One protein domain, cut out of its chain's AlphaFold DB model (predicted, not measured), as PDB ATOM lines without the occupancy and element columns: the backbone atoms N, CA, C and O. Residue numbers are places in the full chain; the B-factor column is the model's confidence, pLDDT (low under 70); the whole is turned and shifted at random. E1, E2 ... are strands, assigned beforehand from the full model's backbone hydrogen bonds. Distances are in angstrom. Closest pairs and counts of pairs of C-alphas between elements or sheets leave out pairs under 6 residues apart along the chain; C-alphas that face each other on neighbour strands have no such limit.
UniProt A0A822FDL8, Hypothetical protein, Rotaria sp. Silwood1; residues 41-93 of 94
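Overview. This is residues 41 to 93 of the 94 residues of the protein "Hypothetical protein" of Rotaria sp. Silwood1 (UniProt A0A822FDL8). Two thin two-stranded ribbons make an open V with no core: one arm is the hairpin of E1 and E2, the other is a longer ribbon in which E3 and E4 run along one side and E5 and E6 come back along the other. The arms are joined by residues 58 to 60, and the link from E4 to E5 makes a loop at the far end of the longer ribbon. The printed part has 53 residues with no named helix and six named strands, in the order E1 E2 E3 E4 E5 E6, and its class is all strand. The three sheets have two strands each, E1 - E2, E3 - E6 and E4 - E5, all antiparallel. The whole is only just extended, close to loose, with a radius of gyration of the C-alphas of 15.1 A, and flat, with spans of 38 by 36 by 12 A.

Along the chain. E1 is residues 41 to 47, starting at C-alpha 41 at (203.862, 236.076, 183.883) and measuring 18.9 A from first to last C-alpha. After a tight link of 2 residues, E2 takes residues 50 to 57; with 8 residues it is the longest strand, 22.3 A from first to last C-alpha. E3 is residues 61 to 63, a short strand. E4 is residues 66 to 70, 13.5 A long, ending at C-alpha 70 at (208.189, 241.213, 162.153). A long link of 11 residues follows, in which residues 79 to 81 are helix but too short a run to bear a name. E5 is residues 82 to 86, 12.8 A long. E6 is residues 90 to 92, with its last C-alpha at (215.343, 236.028, 189.256).

Arrangement. E1 and E2 form a hairpin and are antiparallel, with 150 degrees between their directions. Their C-alphas 42 and 55, which face each other, are 4.4 A apart, and N 43 and O 54 are within hydrogen-bond range at 2.8 A, as are N 52 and O 45 at 2.9 A. E1 and E2 are each apart from E3, E4, E5 and E6, although a tight link of 3 residues joins E2 to E3. E3 runs on into E4 across a break of 2 residues, at 23 degrees. E4 and E5 form the second hairpin, antiparallel at 163 degrees. C-alphas 68 and 84 face each other at 4.4 A, and N 83 and O 69 are within hydrogen-bond range at 2.8 A. A tight link of 3 residues leads from E5 to E6. E6 is the antiparallel neighbour of E3, with 134 degrees between their directions. C-alphas 62 and 91 face each other at 4.6 A, and N 92 and O 61 are within hydrogen-bond range at 2.8 A. E3 and E5 are apart, and so are E4 and E6.

Size, cuts and confidence. The two C-alphas farthest apart are those of Phe 73, in the link from E4 to E5, and Val 93, the last printed residue, at 39.6 A. The first and last printed C-alphas, of Val 41 and Val 93, are 14.9 A apart. The link from E4 to E5 is long, and the other four links are tight. E4 has its centre nearest to the mean of the C-alphas, at 8.6 A, and E6 has its centre farthest from it, at 16.5 A. The printed part has no cut. The mean pLDDT of the printed part is 82.3, and no printed residue is under 70 in this predicted model.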
ATOM      1  N   VAL A  41     204.006 236.362 185.311       83.25
ATOM      2  CA  VAL A  41     203.862 236.076 183.883       83.25
ATOM      3  C   VAL A  41     202.464 235.563 183.590       83.25
ATOM      4  O   VAL A  41     201.838 234.931 184.440       83.25
ATOM      5  N   THR A  42     201.992 235.814 182.372       85.12
ATOM      6  CA  THR A  42     200.787 235.183 181.837       85.12
ATOM      7  C   THR A  42     201.205 234.053 180.911       85.12
ATOM      8  O   THR A  42     201.931 234.272 179.942       85.12
ATOM      9  N   THR A  43     200.738 232.850 181.209       76.50
ATOM     10  CA  THR A  43     200.934 231.662 180.382       76.50
ATOM     11  C   THR A  43     199.623 231.336 179.685       76.50
ATOM     12  O   THR A  43     198.569 231.315 180.322       76.50
ATOM     13  N   VAL A  44     199.700 231.070 178.384       79.94
ATOM     14  CA  VAL A  44     198.583 230.526 177.611       79.94
ATOM     15  C   VAL A  44     198.667 229.006 177.682       79.94
ATOM     16  O   VAL A  44     199.699 228.431 177.335       79.94
ATOM     17  N   VAL A  45     197.603 228.359 178.151       77.31
ATOM     18  CA  VAL A  45     197.452 226.901 178.104       77.31
ATOM     19  C   VAL A  45     196.235 226.585 177.247       77.31
ATOM     20  O   VAL A  45     195.116 226.937 177.612       77.31
ATOM     21  N   SER A  46     196.456 225.916 176.119       82.00
ATOM     22  CA  SER A  46     195.390 225.503 175.207       82.00
ATOM     23  C   SER A  46     194.896 224.104 175.581       82.00
ATOM     24  O   SER A  46     195.660 223.138 175.519       82.00
ATOM     25  N   ILE A  47     193.624 223.979 175.965       79.19
ATOM     26  CA  ILE A  47     192.953 222.694 176.224       79.19
ATOM     27  C   ILE A  47     191.738 222.621 175.302       79.19
ATOM     28  O   ILE A  47     190.886 223.502 175.349       79.19
ATOM     29  N   GLU A  48     191.664 221.588 174.457       80.44
ATOM     30  CA  GLU A  48     190.512 221.332 173.570       80.44
ATOM     31  C   GLU A  48     190.077 222.553 172.728       80.44
ATOM     32  O   GLU A  48     188.893 222.849 172.596       80.44
ATOM     33  N   ASN A  49     191.043 223.265 172.134       78.19
ATOM     34  CA  ASN A  49     190.828 224.497 171.351       78.19
ATOM     35  C   ASN A  49     190.302 225.699 172.153       78.19
ATOM     36  O   ASN A  49     189.786 226.648 171.561       78.19
ATOM     37  N   ASN A  50     190.435 225.678 173.478       74.56
ATOM     38  CA  ASN A  50     190.148 226.821 174.328       74.56
ATOM     39  C   ASN A  50     191.428 227.284 175.035       74.56
ATOM     40  O   ASN A  50     192.104 226.497 175.707       74.56
ATOM     41  N   ASP A  51     191.762 228.559 174.862       82.50
ATOM     42  CA  ASP A  51     192.963 229.160 175.428       82.50
ATOM     43  C   ASP A  51     192.656 229.729 176.810       82.50
ATOM     44  O   ASP A  51     191.909 230.696 176.967       82.50
ATOM     45  N   PHE A  52     193.265 229.137 177.831       75.75
ATOM     46  CA  PHE A  52     193.173 229.616 179.199       75.75
ATOM     47  C   PHE A  52     194.396 230.464 179.535       75.75
ATOM     48  O   PHE A  52     195.543 230.037 179.378       75.75
ATOM     49  N   LEU A  53     194.141 231.677 180.023       80.88
ATOM     50  CA  LEU A  53     195.172 232.584 180.513       80.88
ATOM     51  C   LEU A  53     195.365 232.367 182.012       80.88
ATOM     52  O   LEU A  53     194.473 232.658 182.809       80.88
ATOM     53  N   TYR A  54     196.545 231.896 182.399       76.44
ATOM     54  CA  TYR A  54     196.927 231.757 183.799       76.44
ATOM     55  C   TYR A  54     198.019 232.755 184.140       76.44
ATOM     56  O   TYR A  54     199.067 232.782 183.497       76.44
ATOM     57  N   THR A  55     197.793 233.547 185.184       83.81
ATOM     58  CA  THR A  55     198.834 234.408 185.746       83.81
ATOM     59  C   THR A  55     199.504 233.684 186.904       83.81
ATOM     60  O   THR A  55     198.840 233.286 187.861       83.81
ATOM     61  N   SER A  56     200.820 233.519 186.836       84.44
ATOM     62  CA  SER A  56     201.606 232.881 187.889       84.44
ATOM     63  C   SER A  56     202.925 233.606 188.110       84.44
ATOM     64  O   SER A  56     203.390 234.379 187.271       84.44
ATOM     65  N   LYS A  57     203.526 233.383 189.279       86.25
ATOM     66  CA  LYS A  57     204.874 233.862 189.574       86.25
ATOM     67  C   LYS A  57     205.878 232.842 189.047       86.25
ATOM     68  O   LYS A  57     205.717 231.649 189.295       86.25
ATOM     69  N   LEU A  58     206.917 233.299 188.355       86.88
ATOM     70  CA  LEU A  58     208.022 232.426 187.959       86.88
ATOM     71  C   LEU A  58     208.736 231.852 189.190       86.88
ATOM     72  O   LEU A  58     208.696 232.416 190.281       86.88
ATOM     73  N   HIS A  59     209.412 230.720 189.053       88.06
ATOM     74  CA  HIS A  59     210.283 230.245 190.127       88.06
ATOM     75  C   HIS A  59     211.594 231.049 190.135       88.06
ATOM     76  O   HIS A  59     211.983 231.574 189.093       88.06
ATOM     77  N   PRO A  60     212.301 231.167 191.273       89.75
ATOM     78  CA  PRO A  60     213.665 231.688 191.266       89.75
ATOM     79  C   PRO A  60     214.540 230.862 190.317       89.75
ATOM     80  O   PRO A  60     214.441 229.634 190.293       89.75
ATOM     81  N   GLY A  61     215.389 231.517 189.529       89.62
ATOM     82  CA  GLY A  61     216.187 230.824 188.519       89.62
ATOM     83  C   GLY A  61     216.804 231.741 187.473       89.62
ATOM     84  O   GLY A  61     216.718 232.964 187.568       89.62
ATOM     85  N   GLN A  62     217.442 231.137 186.472       91.62
ATOM     86  CA  GLN A  62     218.065 231.849 185.358       91.62
ATOM     87  C   GLN A  62     217.080 232.051 184.210       91.62
ATOM     88  O   GLN A  62     216.505 231.092 183.698       91.62
ATOM     89  N   TYR A  63     216.942 233.298 183.766       87.50
ATOM     90  CA  TYR A  63     216.037 233.686 182.691       87.50
ATOM     91  C   TYR A  63     216.737 234.568 181.656       87.50
ATOM     92  O   TYR A  63     217.745 235.218 181.929       87.50
ATOM     93  N   LYS A  64     216.172 234.590 180.447       88.38
ATOM     94  CA  LYS A  64     216.463 235.570 179.396       88.38
ATOM     95  C   LYS A  64     215.141 236.066 178.823       88.38
ATOM     96  O   LYS A  64     214.215 235.271 178.667       88.38
ATOM     97  N   LEU A  65     215.050 237.349 178.494       83.81
ATOM     98  CA  LEU A  65     213.905 237.883 177.760       83.81
ATOM     99  C   LEU A  65     214.196 237.803 176.261       83.81
ATOM    100  O   LEU A  65     215.307 238.103 175.817       83.81
ATOM    101  N   ARG A  66     213.189 237.385 175.490       87.06
ATOM    102  CA  ARG A  66     213.219 237.372 174.027       87.06
ATOM    103  C   ARG A  66     212.182 238.352 173.510       87.06
ATOM    104  O   ARG A  66     210.991 238.166 173.747       87.06
ATOM    105  N   PHE A  67     212.642 239.336 172.762       81.19
ATOM    106  CA  PHE A  67     211.800 240.255 172.015       81.19
ATOM    107  C   PHE A  67     211.845 239.836 170.552       81.19
ATOM    108  O   PHE A  67     212.910 239.490 170.042       81.19
ATOM    109  N   TRP A  68     210.697 239.826 169.890       81.81
ATOM    110  CA  TRP A  68     210.609 239.538 168.468       81.81
ATOM    111  C   TRP A  68     209.625 240.506 167.829       81.81
ATOM    112  O   TRP A  68     208.613 240.857 168.435       81.81
ATOM    113  N   ALA A  69     209.951 240.959 166.628       81.25
ATOM    114  CA  ALA A  69     209.095 241.816 165.828       81.25
ATOM    115  C   ALA A  69     209.214 241.409 164.356       81.25
ATOM    116  O   ALA A  69     210.304 241.033 163.922       81.25
ATOM    117  N   PRO A  70     208.117 241.445 163.588       80.88
ATOM    118  CA  PRO A  70     208.189 241.213 162.153       80.88
ATOM    119  C   PRO A  70     209.010 242.325 161.490       80.88
ATOM    120  O   PRO A  70     208.890 243.505 161.836       80.88
ATOM    121  N   LYS A  71     209.825 241.948 160.507       82.19
ATOM    122  CA  LYS A  71     210.496 242.876 159.593       82.19
ATOM    123  C   LYS A  71     209.445 243.628 158.773       82.19
ATOM    124  O   LYS A  71     208.282 243.231 158.695       82.19
ATOM    125  N   HIS A  72     209.830 244.741 158.148       70.25
ATOM    126  CA  HIS A  72     208.899 245.506 157.315       70.25
ATOM    127  C   HIS A  72     208.384 244.633 156.153       70.25
ATOM    128  O   HIS A  72     209.185 244.193 155.331       70.25
ATOM    129  N   PHE A  73     207.064 244.395 156.114       75.31
ATOM    130  CA  PHE A  73     206.369 243.433 155.235       75.31
ATOM    131  C   PHE A  73     206.625 241.939 155.512       75.31
ATOM    132  O   PHE A  73     206.395 241.117 154.631       75.31
ATOM    133  N   GLY A  74     207.084 241.582 156.711       73.38
ATOM    134  CA  GLY A  74     207.324 240.191 157.088       73.38
ATOM    135  C   GLY A  74     206.050 239.346 157.158       73.38
ATOM    136  O   GLY A  74     205.002 239.822 157.607       73.38
ATOM    137  N   ASP A  75     206.149 238.087 156.733       78.38
ATOM    138  CA  ASP A  75     205.078 237.101 156.837       78.38
ATOM    139  C   ASP A  75     205.141 236.383 158.197       78.38
ATOM    140  O   ASP A  75     206.150 235.782 158.557       78.38
ATOM    141  N   TYR A  76     204.038 236.395 158.954       76.44
ATOM    142  CA  TYR A  76     203.954 235.725 160.258       76.44
ATOM    143  C   TYR A  76     204.048 234.195 160.183       76.44
ATOM    144  O   TYR A  76     204.206 233.540 161.213       76.44
ATOM    145  N   THR A  77     203.938 233.620 158.987       80.50
ATOM    146  CA  THR A  77     204.119 232.188 158.732       80.50
ATOM    147  C   THR A  77     205.567 231.818 158.392       80.50
ATOM    148  O   THR A  77     205.912 230.636 158.411       80.50
ATOM    149  N   ASN A  78     206.431 232.809 158.141       79.56
ATOM    150  CA  ASN A  78     207.838 232.626 157.806       79.56
ATOM    151  C   ASN A  78     208.751 233.082 158.957       79.56
ATOM    152  O   ASN A  78     208.836 234.261 159.292       79.56
ATOM    153  N   ASN A  79     209.494 232.146 159.547       78.19
ATOM    154  CA  ASN A  79     210.364 232.439 160.690       78.19
ATOM    155  C   ASN A  79     211.526 233.393 160.356       78.19
ATOM    156  O   ASN A  79     212.007 234.089 161.252       78.19
ATOM    157  N   ASP A  80     211.967 233.447 159.097       83.62
ATOM    158  CA  ASP A  80     213.094 234.293 158.678       83.62
ATOM    159  C   ASP A  80     212.719 235.781 158.589       83.62
ATOM    160  O   ASP A  80     213.595 236.655 158.554       83.62
ATOM    161  N   ASP A  81     211.422 236.087 158.630       82.94
ATOM    162  CA  ASP A  81     210.883 237.442 158.536       82.94
ATOM    163  C   ASP A  81     210.779 238.155 159.890       82.94
ATOM    164  O   ASP A  81     210.207 239.240 159.985       82.94
ATOM    165  N   PHE A  82     211.380 237.598 160.940       83.56
ATOM    166  CA  PHE A  82     211.407 238.196 162.271       83.56
ATOM    167  C   PHE A  82     212.790 238.724 162.645       83.56
ATOM    168  O   PHE A  82     213.810 238.056 162.468       83.56
ATOM    169  N   ASP A  83     212.816 239.917 163.233       83.19
ATOM    170  CA  ASP A  83     213.952 240.406 164.004       83.19
ATOM    171  C   ASP A  83     213.796 239.932 165.448       83.19
ATOM    172  O   ASP A  83     212.777 240.183 166.097       83.19
ATOM    173  N   ILE A  84     214.808 239.226 165.953       84.00
ATOM    174  CA  ILE A  84     214.791 238.629 167.290       84.00
ATOM    175  C   ILE A  84     215.956 239.180 168.103       84.00
ATOM    176  O   ILE A  84     217.120 239.036 167.733       84.00
ATOM    177  N   TYR A  85     215.645 239.743 169.265       85.44
ATOM    178  CA  TYR A  85     216.623 240.210 170.238       85.44
ATOM    179  C   TYR A  85     216.502 239.427 171.546       85.44
ATOM    180  O   TYR A  85     215.404 239.143 172.030       85.44
ATOM    181  N   HIS A  86     217.646 239.097 172.140       84.00
ATOM    182  CA  HIS A  86     217.727 238.427 173.433       84.00
ATOM    183  C   HIS A  86     218.496 239.298 174.419       84.00
ATOM    184  O   HIS A  86     219.552 239.833 174.087       84.00
ATOM    185  N   THR A  87     218.008 239.391 175.652       83.56
ATOM    186  CA  THR A  87     218.807 239.963 176.740       83.56
ATOM    187  C   THR A  87     219.918 238.995 177.151       83.56
ATOM    188  O   THR A  87     219.781 237.779 176.955       83.56
ATOM    189  N   PRO A  88     220.980 239.483 177.816       88.81
ATOM    190  CA  PRO A  88     221.825 238.626 178.638       88.81
ATOM    191  C   PRO A  88     220.990 237.812 179.638       88.81
ATOM    192  O   PRO A  88     219.872 238.203 180.001       88.81
ATOM    193  N   MET A  89     221.541 236.683 180.088       88.56
ATOM    194  CA  MET A  89     220.944 235.921 181.184       88.56
ATOM    195  C   MET A  89     220.971 236.735 182.478       88.56
ATOM    196  O   MET A  89     221.950 237.422 182.770       88.56
ATOM    197  N   PHE A  90     219.913 236.611 183.270       84.94
ATOM    198  CA  PHE A  90     219.818 237.191 184.604       84.94
ATOM    199  C   PHE A  90     219.187 236.198 185.580       84.94
ATOM    200  O   PHE A  90     218.446 235.297 185.185       84.94
ATOM    201  N   ASN A  91     219.495 236.369 186.864       85.06
ATOM    202  CA  ASN A  91     218.893 235.584 187.934       85.06
ATOM    203  C   ASN A  91     217.648 236.304 188.456       85.06
ATOM    204  O   ASN A  91     217.723 237.473 188.832       85.06
ATOM    205  N   LEU A  92     216.523 235.597 188.519       84.44
ATOM    206  CA  LEU A  92     215.343 236.028 189.256       84.44
ATOM    207  C   LEU A  92     215.485 235.586 190.717       84.44
ATOM    208  O   LEU A  92     215.558 234.389 191.000       84.44
ATOM    209  N   VAL A  93     215.522 236.560 191.625       81.25
ATOM    210  CA  VAL A  93     215.589 236.388 193.086       81.25
ATOM    211  C   VAL A  93     214.474 237.214 193.742       81.25
ATOM    212  O   VAL A  93     214.045 238.210 193.158       81.25
TER     213      VAL A  93